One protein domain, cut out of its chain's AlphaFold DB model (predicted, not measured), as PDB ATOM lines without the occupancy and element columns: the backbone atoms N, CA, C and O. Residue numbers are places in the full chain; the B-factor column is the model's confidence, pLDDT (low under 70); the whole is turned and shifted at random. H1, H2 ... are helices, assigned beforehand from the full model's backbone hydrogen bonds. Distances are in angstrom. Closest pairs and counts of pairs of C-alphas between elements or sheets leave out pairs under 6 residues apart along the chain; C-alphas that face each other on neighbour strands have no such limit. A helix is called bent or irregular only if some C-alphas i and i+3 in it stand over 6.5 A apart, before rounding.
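What this domain is: This is residues 11 to 69 and 81 to 127 of the 134 residues of an uncharacterized protein of Acidobacteria bacterium (UniProt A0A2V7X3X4). Four helices make an elongated up-and-down bundle, each running against the one before it in the chain: H3 and H4 form a hairpin in the middle, with the long H1 along one side and the bent H2 along the other. H1 and H3 run nearly along each other and make much of the length, while H4 is shorter; the link of residues 38 to 43 crosses one end of the bundle from H1 to H2. The printed part has 106 residues, with four named helices in the order H1, H2, H3, H4, and no named strand; its class is all helix. It is compact, with a radius of gyration of the C-alphas of 14.2 A, and spans 45 by 25 by 18 A.

Where its parts are: H1, residues 11 to 37, is the longest helix, 39.3 A from C-alpha 11 at (118.991, 213.046, 179.988) to C-alpha 37 at (85.674, 192.418, 183.502). H3, residues 81 to 106, measures 37.3 A. H2, residues 44 to 66, was assigned as one helix by its hydrogen bonds but is bent: C-alphas 55 and 58 are 7.0 A apart. Its arms are H2a, residues 44 to 55, 16.7 A, and H2b, residues 58 to 66, 12.5 A, at a steep tilt of 43 degrees. H4, residues 111 to 125, measures 22.0 A and ends with C-alpha 125 at (117.701, 200.279, 191.098).

How they stand to each other: H1 touches H3, the same way at a shallow tilt of 5 degrees; their closest C-alphas, of Leu 28 and Gly 101, are 4.7 A apart. With residues 17 to 28 alone, H1 touches H4; the closest C-alphas, of Leu 21 and Met 123, are 7.0 A apart. H1 is apart from both H2a and H2b. H3 and H4 are a helical hairpin, opposite ways at a shallow tilt of 20 degrees, with the C-alphas of Cys 100 and Pro 112 closest at 4.8 A. H3 touches H2a with residues 93 to 104 alone, closest at the C-alphas of Ala 54 and Ala 96, 5.0 A. It touches H2b with residues 85 to 93 alone, closest at the C-alphas of Ala 61 and Ser 89, 4.3 A. H4 touches H2a, closest at the C-alphas of Val 51 and Pro 112, 5.3 A. H4 and H2b only just touch, with 3 pairs of C-alphas within 8 A, the closest those of Pro 58 and Pro 119 at 6.4 A. Each O i to N i+4 pair is within hydrogen-bond range in H2a, H2b and H3, against 21 of 23 in H1 and 8 of 11 in H4.

The domain as a whole: The two C-alphas farthest apart, of Ile 37 and Gln 68, are 47.1 A apart. Residues 70 to 80 are not printed, and C-alphas 69 and 81 are 6.4 A apart across this cut. Of the links printed whole, H3 to H4 is tight and H1 to H2 is short. Mean pLDDT of the printed part is 86.9; residues 41 to 42 and 68 to 69 are under 70.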
ATOM      1  N   ARG A  11     120.390 212.597 180.065       84.06
ATOM      2  CA  ARG A  11     118.991 213.046 179.988       84.06
ATOM      3  C   ARG A  11     118.159 212.129 179.088       84.06
ATOM      4  O   ARG A  11     117.071 211.729 179.492       84.06
ATOM      5  N   ARG A  12     118.680 211.748 177.916       84.00
ATOM      6  CA  ARG A  12     118.024 210.792 177.008       84.00
ATOM      7  C   ARG A  12     117.810 209.429 177.668       84.00
ATOM      8  O   ARG A  12     116.695 208.924 177.624       84.00
ATOM      9  N   MET A  13     118.827 208.880 178.338       86.50
ATOM     10  CA  MET A  13     118.711 207.614 179.077       86.50
ATOM     11  C   MET A  13     117.590 207.664 180.118       86.50
ATOM     12  O   MET A  13     116.794 206.737 180.187       86.50
ATOM     13  N   ARG A  14     117.474 208.757 180.887       86.81
ATOM     14  CA  ARG A  14     116.392 208.910 181.877       86.81
ATOM     15  C   ARG A  14     115.012 208.926 181.246       86.81
ATOM     16  O   ARG A  14     114.122 208.264 181.760       86.81
ATOM     17  N   ILE A  15     114.838 209.688 180.167       89.00
ATOM     18  CA  ILE A  15     113.544 209.805 179.483       89.00
ATOM     19  C   ILE A  15     113.106 208.432 178.964       89.00
ATOM     20  O   ILE A  15     111.977 208.023 179.210       89.00
ATOM     21  N   VAL A  16     114.016 207.699 178.315       88.62
ATOM     22  CA  VAL A  16     113.732 206.356 177.788       88.62
ATOM     23  C   VAL A  16     113.437 205.373 178.923       88.62
ATOM     24  O   VAL A  16     112.402 204.715 178.898       88.62
ATOM     25  N   SER A  17     114.280 205.323 179.959       88.44
ATOM     26  CA  SER A  17     114.069 204.444 181.117       88.44
ATOM     27  C   SER A  17     112.766 204.739 181.859       88.44
ATOM     28  O   SER A  17     112.084 203.807 182.279       88.44
ATOM     29  N   ALA A  18     112.403 206.015 182.018       90.38
ATOM     30  CA  ALA A  18     111.132 206.408 182.617       90.38
ATOM     31  C   ALA A  18     109.953 205.969 181.745       90.38
ATOM     32  O   ALA A  18     108.992 205.418 182.271       90.38
ATOM     33  N   GLY A  19     110.049 206.154 180.423       91.00
ATOM     34  CA  GLY A  19     109.036 205.701 179.472       91.00
ATOM     35  C   GLY A  19     108.796 204.193 179.542       91.00
ATOM     36  O   GLY A  19     107.653 203.774 179.690       91.00
ATOM     37  N   MET A  20     109.863 203.392 179.529       93.44
ATOM     38  CA  MET A  20     109.780 201.927 179.622       93.44
ATOM     39  C   MET A  20     109.182 201.467 180.958       93.44
ATOM     40  O   MET A  20     108.284 200.629 180.992       93.44
ATOM     41  N   LEU A  21     109.625 202.059 182.075       91.44
ATOM     42  CA  LEU A  21     109.092 201.734 183.400       91.44
ATOM     43  C   LEU A  21     107.598 202.073 183.507       91.44
ATOM     44  O   LEU A  21     106.805 201.247 183.957       91.44
ATOM     45  N   VAL A  22     107.208 203.276 183.078       93.88
ATOM     46  CA  VAL A  22     105.802 203.701 183.068       93.88
ATOM     47  C   VAL A  22     104.982 202.808 182.137       93.88
ATOM     48  O   VAL A  22     103.890 202.401 182.520       93.88
ATOM     49  N   GLY A  23     105.512 202.438 180.969       91.75
ATOM     50  CA  GLY A  23     104.863 201.518 180.034       91.75
ATOM     51  C   GLY A  23     104.530 200.167 180.670       91.75
ATOM     52  O   GLY A  23     103.387 199.714 180.590       91.75
ATOM     53  N   VAL A  24     105.486 199.565 181.386       92.94
ATOM     54  CA  VAL A  24     105.264 198.317 182.139       92.94
ATOM     55  C   VAL A  24     104.177 198.494 183.203       92.94
ATOM     56  O   VAL A  24     103.269 197.666 183.293       92.94
ATOM     57  N   LEU A  25     104.231 199.572 183.993       94.00
ATOM     58  CA  LEU A  25     103.245 199.833 185.051       94.00
ATOM     59  C   LEU A  25     101.832 200.037 184.492       94.00
ATOM     60  O   LEU A  25     100.874 199.497 185.044       94.00
ATOM     61  N   VAL A  26     101.701 200.774 183.386       94.31
ATOM     62  CA  VAL A  26     100.418 200.989 182.704       94.31
ATOM     63  C   VAL A  26      99.849 199.664 182.215       94.31
ATOM     64  O   VAL A  26      98.679 199.383 182.459       94.31
ATOM     65  N   ILE A  27     100.664 198.818 181.584       92.75
ATOM     66  CA  ILE A  27     100.204 197.523 181.071       92.75
ATOM     67  C   ILE A  27      99.801 196.577 182.202       92.75
ATOM     68  O   ILE A  27      98.772 195.914 182.093       92.75
ATOM     69  N   LEU A  28     100.541 196.552 183.313       91.44
ATOM     70  CA  LEU A  28     100.134 195.803 184.505       91.44
ATOM     71  C   LEU A  28      98.814 196.331 185.080       91.44
ATOM     72  O   LEU A  28      97.937 195.537 185.414       91.44
ATOM     73  N   GLY A  29      98.640 197.653 185.149       91.44
ATOM     74  CA  GLY A  29      97.392 198.277 185.590       91.44
ATOM     75  C   GLY A  29      96.207 197.901 184.699       91.44
ATOM     76  O   GLY A  29      95.181 197.443 185.199       91.44
ATOM     77  N   VAL A  30      96.369 198.003 183.377       91.94
ATOM     78  CA  VAL A  30      95.359 197.578 182.395       91.94
ATOM     79  C   VAL A  30      95.050 196.092 182.542       91.94
ATOM     80  O   VAL A  30      93.879 195.719 182.534       91.94
ATOM     81  N   ALA A  31      96.064 195.245 182.733       89.94
ATOM     82  CA  ALA A  31      95.873 193.815 182.944       89.94
ATOM     83  C   ALA A  31      95.030 193.520 184.191       89.94
ATOM     84  O   ALA A  31      94.119 192.697 184.139       89.94
ATOM     85  N   LEU A  32      95.282 194.223 185.298       89.56
ATOM     86  CA  LEU A  32      94.494 194.089 186.523       89.56
ATOM     87  C   LEU A  32      93.050 194.566 186.341       89.56
ATOM     88  O   LEU A  32      92.134 193.870 186.778       89.56
ATOM     89  N   CYS A  33      92.833 195.695 185.662       90.62
ATOM     90  CA  CYS A  33      91.490 196.189 185.350       90.62
ATOM     91  C   CYS A  33      90.725 195.216 184.441       90.62
ATOM     92  O   CYS A  33      89.577 194.875 184.717       90.62
ATOM     93  N   ALA A  34      91.365 194.709 183.386       87.50
ATOM     94  CA  ALA A  34      90.753 193.770 182.452       87.50
ATOM     95  C   ALA A  34      90.315 192.467 183.138       87.50
ATOM     96  O   ALA A  34      89.242 191.954 182.835       87.50
ATOM     97  N   ARG A  35      91.074 191.974 184.125       84.56
ATOM     98  CA  ARG A  35      90.693 190.799 184.933       84.56
ATOM     99  C   ARG A  35      89.419 190.993 185.758       84.56
ATOM    100  O   ARG A  35      88.820 189.999 186.157       84.56
ATOM    101  N   GLN A  36      89.009 192.228 186.047       84.94
ATOM    102  CA  GLN A  36      87.745 192.487 186.749       84.94
ATOM    103  C   GLN A  36      86.529 192.317 185.831       84.94
ATOM    104  O   GLN A  36      85.424 192.091 186.313       84.94
ATOM    105  N   ILE A  37      86.736 192.417 184.515       86.50
ATOM    106  CA  ILE A  37      85.674 192.418 183.502       86.50
ATOM    107  C   ILE A  37      85.675 191.098 182.715       86.50
ATOM    108  O   ILE A  37      84.622 190.586 182.338       86.50
ATOM    109  N   MET A  38      86.854 190.520 182.475       80.12
ATOM    110  CA  MET A  38      87.059 189.324 181.661       80.12
ATOM    111  C   MET A  38      87.394 188.113 182.537       80.12
ATOM    112  O   MET A  38      88.205 188.204 183.457       80.12
ATOM    113  N   LYS A  39      86.818 186.946 182.219       72.81
ATOM    114  CA  LYS A  39      87.223 185.672 182.832       72.81
ATOM    115  C   LYS A  39      88.502 185.169 182.148       72.81
ATOM    116  O   LYS A  39      88.439 184.848 180.961       72.81
ATOM    117  N   PRO A  40      89.643 185.083 182.852       70.94
ATOM    118  CA  PRO A  40      90.885 184.613 182.251       70.94
ATOM    119  C   PRO A  40      90.773 183.146 181.820       70.94
ATOM    120  O   PRO A  40      90.306 182.293 182.581       70.94
ATOM    121  N   ALA A  41      91.222 182.848 180.601       65.94
ATOM    122  CA  ALA A  41      91.350 181.485 180.106       65.94
ATOM    123  C   ALA A  41      92.589 180.861 180.757       65.94
ATOM    124  O   ALA A  41      93.703 181.277 180.477       65.94
ATOM    125  N   GLY A  42      92.420 179.894 181.661       60.91
ATOM    126  CA  GLY A  42      93.521 179.316 182.437       60.91
ATOM    127  C   GLY A  42      94.593 178.634 181.576       60.91
ATOM    128  O   GLY A  42      94.590 177.416 181.461       60.91
ATOM    129  N   VAL A  43      95.524 179.408 181.009       71.81
ATOM    130  CA  VAL A  43      96.692 178.931 180.262       71.81
ATOM    131  C   VAL A  43      97.913 179.009 181.190       71.81
ATOM    132  O   VAL A  43      98.659 179.991 181.158       71.81
ATOM    133  N   PRO A  44      98.134 178.003 182.059       73.19
ATOM    134  CA  PRO A  44      99.156 178.064 183.103       73.19
ATOM    135  C   PRO A  44     100.574 178.166 182.534       73.19
ATOM    136  O   PRO A  44     101.439 178.765 183.168       73.19
ATOM    137  N   PHE A  45     100.811 177.622 181.336       84.06
ATOM    138  CA  PHE A  45     102.127 177.620 180.698       84.06
ATOM    139  C   PHE A  45     102.674 179.036 180.475       84.06
ATOM    140  O   PHE A  45     103.831 179.304 180.792       84.06
ATOM    141  N   VAL A  46     101.836 179.967 180.004       84.19
ATOM    142  CA  VAL A  46     102.278 181.345 179.746       84.19
ATOM    143  C   VAL A  46     102.598 182.070 181.052       84.19
ATOM    144  O   VAL A  46     103.594 182.785 181.121       84.19
ATOM    145  N   SER A  47     101.816 181.839 182.112       85.56
ATOM    146  CA  SER A  47     102.111 182.390 183.437       85.56
ATOM    147  C   SER A  47     103.442 181.881 183.988       85.56
ATOM    148  O   SER A  47     104.237 182.683 184.467       85.56
ATOM    149  N   TRP A  48     103.720 180.579 183.888       89.75
ATOM    150  CA  TRP A  48     104.991 180.009 184.345       89.75
ATOM    151  C   TRP A  48     106.185 180.512 183.539       89.75
ATOM    152  O   TRP A  48     107.209 180.863 184.124       89.75
ATOM    153  N   PHE A  49     106.045 180.602 182.215       90.19
ATOM    154  CA  PHE A  49     107.086 181.152 181.356       90.19
ATOM    155  C   PHE A  49     107.375 182.622 181.689       90.19
ATOM    156  O   PHE A  49     108.532 182.990 181.873       90.19
ATOM    157  N   ALA A  50     106.334 183.449 181.840       91.25
ATOM    158  CA  ALA A  50     106.484 184.857 182.205       91.25
ATOM    159  C   ALA A  50     107.155 185.029 183.575       91.25
ATOM    160  O   ALA A  50     108.059 185.848 183.713       91.25
ATOM    161  N   VAL A  51     106.768 184.216 184.566       92.25
ATOM    162  CA  VAL A  51     107.404 184.202 185.891       92.25
ATOM    163  C   VAL A  51     108.881 183.821 185.778       92.25
ATOM    164  O   VAL A  51     109.735 184.557 186.264       92.25
ATOM    165  N   GLY A  52     109.203 182.713 185.103       92.50
ATOM    166  CA  GLY A  52     110.586 182.265 184.925       92.50
ATOM    167  C   GLY A  52     111.450 183.311 184.220       92.50
ATOM    168  O   GLY A  52     112.543 183.633 184.685       92.50
ATOM    169  N   PHE A  53     110.932 183.909 183.147       93.00
ATOM    170  CA  PHE A  53     111.633 184.964 182.423       93.00
ATOM    171  C   PHE A  53     111.825 186.224 183.276       93.00
ATOM    172  O   PHE A  53     112.921 186.780 183.295       93.00
ATOM    173  N   ALA A  54     110.818 186.642 184.049       93.88
ATOM    174  CA  ALA A  54     110.932 187.786 184.951       93.88
ATOM    175  C   ALA A  54     112.014 187.597 186.018       93.88
ATOM    176  O   ALA A  54     112.788 188.525 186.255       93.88
ATOM    177  N   LEU A  55     112.133 186.394 186.590       93.62
ATOM    178  CA  LEU A  55     113.170 186.064 187.572       93.62
ATOM    179  C   LEU A  55     114.582 186.051 186.967       93.62
ATOM    180  O   LEU A  55     115.538 186.460 187.624       93.62
ATOM    181  N   VAL A  56     114.723 185.611 185.714       94.12
ATOM    182  CA  VAL A  56     116.019 185.529 185.015       94.12
ATOM    183  C   VAL A  56     116.410 186.859 184.350       94.12
ATOM    184  O   VAL A  56     117.594 187.130 184.144       94.12
ATOM    185  N   SER A  57     115.447 187.738 184.065       91.75
ATOM    186  CA  SER A  57     115.670 189.004 183.354       91.75
ATOM    187  C   SER A  57     116.750 189.923 183.954       91.75
ATOM    188  O   SER A  57     117.522 190.481 183.169       91.75
ATOM    189  N   PRO A  58     116.937 190.055 185.289       89.88
ATOM    190  CA  PRO A  58     118.009 190.888 185.836       89.88
ATOM    191  C   PRO A  58     119.400 190.309 185.564       89.88
ATOM    192  O   PRO A  58     120.358 191.072 185.417       89.88
ATOM    193  N   LEU A  59     119.511 188.977 185.479       90.88
ATOM    194  CA  LEU A  59     120.753 188.286 185.135       90.88
ATOM    195  C   LEU A  59     121.105 188.520 183.666       90.88
ATOM    196  O   LEU A  59     122.246 188.867 183.367       90.88
ATOM    197  N   LEU A  60     120.122 188.419 182.765       88.50
ATOM    198  CA  LEU A  60     120.306 188.731 181.343       88.50
ATOM    199  C   LEU A  60     120.698 190.197 181.146       88.50
ATOM    200  O   LEU A  60     121.680 190.487 180.465       88.50
ATOM    201  N   ALA A  61     120.004 191.119 181.814       87.12
ATOM    202  CA  ALA A  61     120.330 192.539 181.768       87.12
ATOM    203  C   ALA A  61     121.753 192.815 182.297       87.12
ATOM    204  O   ALA A  61     122.494 193.590 181.700       87.12
ATOM    205  N   ALA A  62     122.179 192.141 183.374       86.56
ATOM    206  CA  ALA A  62     123.551 192.238 183.881       86.56
ATOM    207  C   ALA A  62     124.598 191.637 182.925       86.56
ATOM    208  O   ALA A  62     125.719 192.141 182.849       86.56
ATOM    209  N   ALA A  63     124.260 190.569 182.198       87.00
ATOM    210  CA  ALA A  63     125.138 189.983 181.188       87.00
ATOM    211  C   ALA A  63     125.341 190.940 180.001       87.00
ATOM    212  O   ALA A  63     126.471 191.127 179.554       87.00
ATOM    213  N   VAL A  64     124.274 191.613 179.555       84.25
ATOM    214  CA  VAL A  64     124.328 192.643 178.503       84.25
ATOM    215  C   VAL A  64     125.212 193.826 178.911       84.25
ATOM    216  O   VAL A  64     126.013 194.296 178.106       84.25
ATOM    217  N   ASP A  65     125.135 194.276 180.167       80.31
ATOM    218  CA  ASP A  65     125.988 195.366 180.663       80.31
ATOM    219  C   ASP A  65     127.485 195.008 180.607       80.31
ATOM    220  O   ASP A  65     128.339 195.869 180.358       80.31
ATOM    221  N   ARG A  66     127.804 193.724 180.816       77.62
ATOM    222  CA  ARG A  66     129.172 193.183 180.796       77.62
ATOM    223  C   ARG A  66     129.683 192.857 179.396       77.62
ATOM    224  O   ARG A  66     130.899 192.777 179.223       77.62
ATOM    225  N   ALA A  67     128.803 192.688 178.414       74.69
ATOM    226  CA  ALA A  67     129.209 192.447 177.038       74.69
ATOM    227  C   ALA A  67     130.004 193.656 176.513       74.69
ATOM    228  O   ALA A  67     129.553 194.804 176.600       74.69
ATOM    229  N   GLN A  68     131.214 193.419 175.997       61.19
ATOM    230  CA  GLN A  68     131.966 194.457 175.299       61.19
ATOM    231  C   GLN A  68     131.440 194.566 173.864       61.19
ATOM    232  O   GLN A  68     131.425 193.564 173.154       61.19
ATOM    233  N   PRO A  69     130.997 195.755 173.429       61.19
ATOM    234  CA  PRO A  69     130.562 195.953 172.058       61.19
ATOM    235  C   PRO A  69     131.773 195.944 171.126       61.19
ATOM    236  O   PRO A  69     132.793 196.578 171.419       61.19
ATOM    237  N   ALA A  81     128.158 203.190 172.569       76.06
ATOM    238  CA  ALA A  81     128.117 201.802 173.006       76.06
ATOM    239  C   ALA A  81     127.654 201.650 174.476       76.06
ATOM    240  O   ALA A  81     127.216 200.580 174.900       76.06
ATOM    241  N   ALA A  82     127.734 202.718 175.277       76.94
ATOM    242  CA  ALA A  82     127.150 202.767 176.615       76.94
ATOM    243  C   ALA A  82     125.625 202.946 176.561       76.94
ATOM    244  O   ALA A  82     124.909 202.249 177.275       76.94
ATOM    245  N   PHE A  83     125.124 203.817 175.678       80.12
ATOM    246  CA  PHE A  83     123.690 203.989 175.449       80.12
ATOM    247  C   PHE A  83     123.032 202.735 174.876       80.12
ATOM    248  O   PHE A  83     121.981 202.330 175.365       80.12
ATOM    249  N   ALA A  84     123.663 202.083 173.898       81.38
ATOM    250  CA  ALA A  84     123.144 200.852 173.308       81.38
ATOM    251  C   ALA A  84     123.004 199.725 174.347       81.38
ATOM    252  O   ALA A  84     121.948 199.105 174.438       81.38
ATOM    253  N   ARG A  85     124.023 199.506 175.192       82.69
ATOM    254  CA  ARG A  85     123.958 198.507 176.277       82.69
ATOM    255  C   ARG A  85     122.878 198.834 177.298       82.69
ATOM    256  O   ARG A  85     122.087 197.960 177.643       82.69
ATOM    257  N   HIS A  86     122.801 200.099 177.712       85.00
ATOM    258  CA  HIS A  86     121.748 200.567 178.612       85.00
ATOM    259  C   HIS A  86     120.365 200.263 178.034       85.00
ATOM    260  O   HIS A  86     119.541 199.663 178.716       85.00
ATOM    261  N   LEU A  87     120.141 200.596 176.761       86.50
ATOM    262  CA  LEU A  87     118.873 200.372 176.076       86.50
ATOM    263  C   LEU A  87     118.515 198.884 175.989       86.50
ATOM    264  O   LEU A  87     117.392 198.529 176.323       86.50
ATOM    265  N   VAL A  88     119.451 198.008 175.612       88.12
ATOM    266  CA  VAL A  88     119.195 196.557 175.532       88.12
ATOM    267  C   VAL A  88     118.938 195.959 176.919       88.12
ATOM    268  O   VAL A  88     118.018 195.155 177.083       88.12
ATOM    269  N   SER A  89     119.698 196.374 177.938       88.62
ATOM    270  CA  SER A  89     119.485 195.915 179.315       88.62
ATOM    271  C   SER A  89     118.092 196.316 179.825       88.62
ATOM    272  O   SER A  89     117.364 195.476 180.355       88.62
ATOM    273  N   TYR A  90     117.677 197.566 179.587       90.31
ATOM    274  CA  TYR A  90     116.364 198.073 179.980       90.31
ATOM    275  C   TYR A  90     115.235 197.433 179.178       90.31
ATOM    276  O   TYR A  90     114.234 197.051 179.773       90.31
ATOM    277  N   ALA A  91     115.415 197.244 177.870       89.88
ATOM    278  CA  ALA A  91     114.448 196.561 177.017       89.88
ATOM    279  C   ALA A  91     114.241 195.101 177.446       89.88
ATOM    280  O   ALA A  91     113.131 194.588 177.382       89.88
ATOM    281  N   THR A  92     115.284 194.430 177.951       92.38
ATOM    282  CA  THR A  92     115.163 193.063 178.487       92.38
ATOM    283  C   THR A  92     114.278 193.032 179.736       92.38
ATOM    284  O   THR A  92     113.414 192.166 179.870       92.38
ATOM    285  N   LEU A  93     114.463 193.998 180.643       92.44
ATOM    286  CA  LEU A  93     113.619 194.150 181.832       92.44
ATOM    287  C   LEU A  93     112.185 194.556 181.454       92.44
ATOM    288  O   LEU A  93     111.227 194.077 182.057       92.44
ATOM    289  N   GLU A  94     112.037 195.417 180.445       93.31
ATOM    290  CA  GLU A  94     110.743 195.885 179.952       93.31
ATOM    291  C   GLU A  94     109.962 194.718 179.365       93.31
ATOM    292  O   GLU A  94     108.849 194.447 179.805       93.31
ATOM    293  N   ALA A  95     110.581 193.964 178.453       92.56
ATOM    294  CA  ALA A  95     109.998 192.777 177.846       92.56
ATOM    295  C   ALA A  95     109.512 191.779 178.903       92.56
ATOM    296  O   ALA A  95     108.429 191.219 178.756       92.56
ATOM    297  N   ALA A  96     110.262 191.597 179.995       92.94
ATOM    298  CA  ALA A  96     109.845 190.745 181.103       92.94
ATOM    299  C   ALA A  96     108.601 191.274 181.832       92.94
ATOM    300  O   ALA A  96     107.678 190.508 182.117       92.94
ATOM    301  N   GLY A  97     108.544 192.583 182.096       90.75
ATOM    302  CA  GLY A  97     107.366 193.238 182.666       90.75
ATOM    303  C   GLY A  97     106.137 193.156 181.754       90.75
ATOM    304  O   GLY A  97     105.044 192.829 182.217       90.75
ATOM    305  N   LEU A  98     106.324 193.366 180.449       92.12
ATOM    306  CA  LEU A  98     105.278 193.230 179.432       92.12
ATOM    307  C   LEU A  98     104.739 191.800 179.367       92.12
ATOM    308  O   LEU A  98     103.525 191.601 179.385       92.12
ATOM    309  N   LEU A  99     105.627 190.800 179.361       92.62
ATOM    310  CA  LEU A  99     105.240 189.389 179.391       92.62
ATOM    311  C   LEU A  99     104.424 189.052 180.641       92.62
ATOM    312  O   LEU A  99     103.445 188.316 180.540       92.62
ATOM    313  N   CYS A 100     104.776 189.616 181.799       92.62
ATOM    314  CA  CYS A 100     103.979 189.459 183.015       92.62
ATOM    315  C   CYS A 100     102.590 190.095 182.884       92.62
ATOM    316  O   CYS A 100     101.606 189.484 183.295       92.62
ATOM    317  N   GLY A 101     102.486 191.281 182.279       90.19
ATOM    318  CA  GLY A 101     101.200 191.927 182.002       90.19
ATOM    319  C   GLY A 101     100.314 191.109 181.063       90.19
ATOM    320  O   GLY A 101      99.146 190.867 181.366       90.19
ATOM    321  N   VAL A 102     100.880 190.591 179.971       89.62
ATOM    322  CA  VAL A 102     100.170 189.690 179.048       89.62
ATOM    323  C   VAL A 102      99.755 188.400 179.756       89.62
ATOM    324  O   VAL A 102      98.613 187.962 179.631       89.62
ATOM    325  N   ALA A 103     100.644 187.814 180.559       89.19
ATOM    326  CA  ALA A 103     100.339 186.619 181.334       89.19
ATOM    327  C   ALA A 103      99.237 186.848 182.382       89.19
ATOM    328  O   ALA A 103      98.479 185.921 182.659       89.19
ATOM    329  N   LEU A 104      99.115 188.056 182.945       89.31
ATOM    330  CA  LEU A 104      98.012 188.425 183.839       89.31
ATOM    331  C   LEU A 104      96.683 188.589 183.105       89.31
ATOM    332  O   LEU A 104      95.649 188.257 183.684       89.31
ATOM    333  N   LEU A 105      96.700 189.090 181.867       87.69
ATOM    334  CA  LEU A 105      95.494 189.223 181.047       87.69
ATOM    335  C   LEU A 105      94.869 187.863 180.744       87.69
ATOM    336  O   LEU A 105      93.652 187.711 180.810       87.69
ATOM    337  N   ILE A 106      95.705 186.878 180.416       84.81
ATOM    338  CA  ILE A 106      95.221 185.569 179.979       84.81
ATOM    339  C   ILE A 106      95.146 184.557 181.123       84.81
ATOM    340  O   ILE A 106      94.191 183.800 181.186       84.81
ATOM    341  N   GLY A 107      96.113 184.534 182.042       77.19
ATOM    342  CA  GLY A 107      96.237 183.496 183.066       77.19
ATOM    343  C   GLY A 107      95.280 183.682 184.240       77.19
ATOM    344  O   GLY A 107      94.868 184.787 184.560       77.19
ATOM    345  N   SER A 108      94.938 182.610 184.954       75.19
ATOM    346  CA  SER A 108      94.042 182.687 186.120       75.19
ATOM    347  C   SER A 108      94.751 183.075 187.423       75.19
ATOM    348  O   SER A 108      94.099 183.545 188.353       75.19
ATOM    349  N   ASN A 109      96.079 182.958 187.495       83.50
ATOM    350  CA  ASN A 109      96.864 183.220 188.704       83.50
ATOM    351  C   ASN A 109      97.431 184.655 188.761       83.50
ATOM    352  O   ASN A 109      97.520 185.351 187.754       83.50
ATOM    353  N   LEU A 110      97.815 185.088 189.967       87.44
ATOM    354  CA  LEU A 110      98.445 186.393 190.223       87.44
ATOM    355  C   LEU A 110      99.977 186.306 190.314       87.44
ATOM    356  O   LEU A 110     100.639 187.297 190.604       87.44
ATOM    357  N   LEU A 111     100.561 185.132 190.060       89.69
ATOM    358  CA  LEU A 111     102.008 184.922 190.158       89.69
ATOM    359  C   LEU A 111     102.818 185.860 189.242       89.69
ATOM    360  O   LEU A 111     103.820 186.394 189.719       89.69
ATOM    361  N   PRO A 112     102.401 186.151 187.990       89.94
ATOM    362  CA  PRO A 112     103.134 187.087 187.146       89.94
ATOM    363  C   PRO A 112     103.128 188.518 187.701       89.94
ATOM    364  O   PRO A 112     104.077 189.253 187.454       89.94
ATOM    365  N   LEU A 113     102.128 188.910 188.503       91.38
ATOM    366  CA  LEU A 113     102.133 190.213 189.180       91.38
ATOM    367  C   LEU A 113     103.268 190.292 190.204       91.38
ATOM    368  O   LEU A 113     104.024 191.257 190.213       91.38
ATOM    369  N   ALA A 114     103.404 189.260 191.041       92.44
ATOM    370  CA  ALA A 114     104.485 189.187 192.020       92.44
ATOM    371  C   ALA A 114     105.855 189.110 191.328       92.44
ATOM    372  O   ALA A 114     106.790 189.799 191.728       92.44
ATOM    373  N   ALA A 115     105.966 188.324 190.253       92.38
ATOM    374  CA  ALA A 115     107.204 188.196 189.495       92.38
ATOM    375  C   ALA A 115     107.604 189.500 188.786       92.38
ATOM    376  O   ALA A 115     108.794 189.802 188.729       92.38
ATOM    377  N   ALA A 116     106.644 190.308 188.320       92.50
ATOM    378  CA  ALA A 116     106.907 191.606 187.695       92.50
ATOM    379  C   ALA A 116     107.606 192.607 188.632       92.50
ATOM    380  O   ALA A 116     108.308 193.500 188.155       92.50
ATOM    381  N   LEU A 117     107.491 192.439 189.956       92.56
ATOM    382  CA  LEU A 117     108.224 193.259 190.925       92.56
ATOM    383  C   LEU A 117     109.745 193.124 190.770       92.56
ATOM    384  O   LEU A 117     110.468 194.067 191.081       92.56
ATOM    385  N   VAL A 118     110.236 191.992 190.258       94.81
ATOM    386  CA  VAL A 118     111.669 191.745 190.055       94.81
ATOM    387  C   VAL A 118     112.259 192.630 188.947       94.81
ATOM    388  O   VAL A 118     113.165 193.412 189.254       94.81
ATOM    389  N   PRO A 119     111.773 192.598 187.686       91.50
ATOM    390  CA  PRO A 119     112.264 193.504 186.654       91.50
ATOM    391  C   PRO A 119     111.967 194.974 186.972       91.50
ATOM    392  O   PRO A 119     112.821 195.818 186.708       91.50
ATOM    393  N   ILE A 120     110.829 195.295 187.606       92.25
ATOM    394  CA  ILE A 120     110.524 196.668 188.054       92.25
ATOM    395  C   ILE A 120     111.550 197.136 189.089       92.25
ATOM    396  O   ILE A 120     112.133 198.210 188.943       92.25
ATOM    397  N   GLY A 121     111.826 196.323 190.109       91.19
ATOM    398  CA  GLY A 121     112.846 196.614 191.112       91.19
ATOM    399  C   GLY A 121     114.221 196.810 190.475       91.19
ATOM    400  O   GLY A 121     114.909 197.783 190.778       91.19
ATOM    401  N   ALA A 122     114.596 195.955 189.520       90.56
ATOM    402  CA  ALA A 122     115.838 196.105 188.767       90.56
ATOM    403  C   ALA A 122     115.882 197.418 187.960       90.56
ATOM    404  O   ALA A 122     116.903 198.104 187.987       90.56
ATOM    405  N   MET A 123     114.789 197.809 187.296       89.94
ATOM    406  CA  MET A 123     114.682 199.090 186.583       89.94
ATOM    407  C   MET A 123     114.799 200.296 187.518       89.94
ATOM    408  O   MET A 123     115.438 201.283 187.156       89.94
ATOM    409  N   VAL A 124     114.197 200.240 188.707       90.75
ATOM    410  CA  VAL A 124     114.274 201.320 189.702       90.75
ATOM    411  C   VAL A 124     115.694 201.434 190.259       90.75
ATOM    412  O   VAL A 124     116.244 202.533 190.343       90.75
ATOM    413  N   LEU A 125     116.330 200.307 190.584       88.94
ATOM    414  CA  LEU A 125     117.701 200.279 191.098       88.94
ATOM    415  C   LEU A 125     118.726 200.776 190.070       88.94
ATOM    416  O   LEU A 125     119.702 201.426 190.447       88.94
ATOM    417  N   ARG A 126     118.494 200.501 188.782       83.81
ATOM    418  CA  ARG A 126     119.357 200.908 187.661       83.81
ATOM    419  C   ARG A 126     119.020 202.290 187.096       83.81
ATOM    420  O   ARG A 126     119.673 202.730 186.148       83.81
ATOM    421  N   PHE A 127     118.024 202.983 187.657       84.88
ATOM    422  CA  PHE A 127     117.554 204.254 187.116       84.88
ATOM    423  C   PHE A 127     118.689 205.291 187.083       84.88
ATOM    424  O   PHE A 127     119.349 205.492 188.109       84.88
TER     425      PHE A 127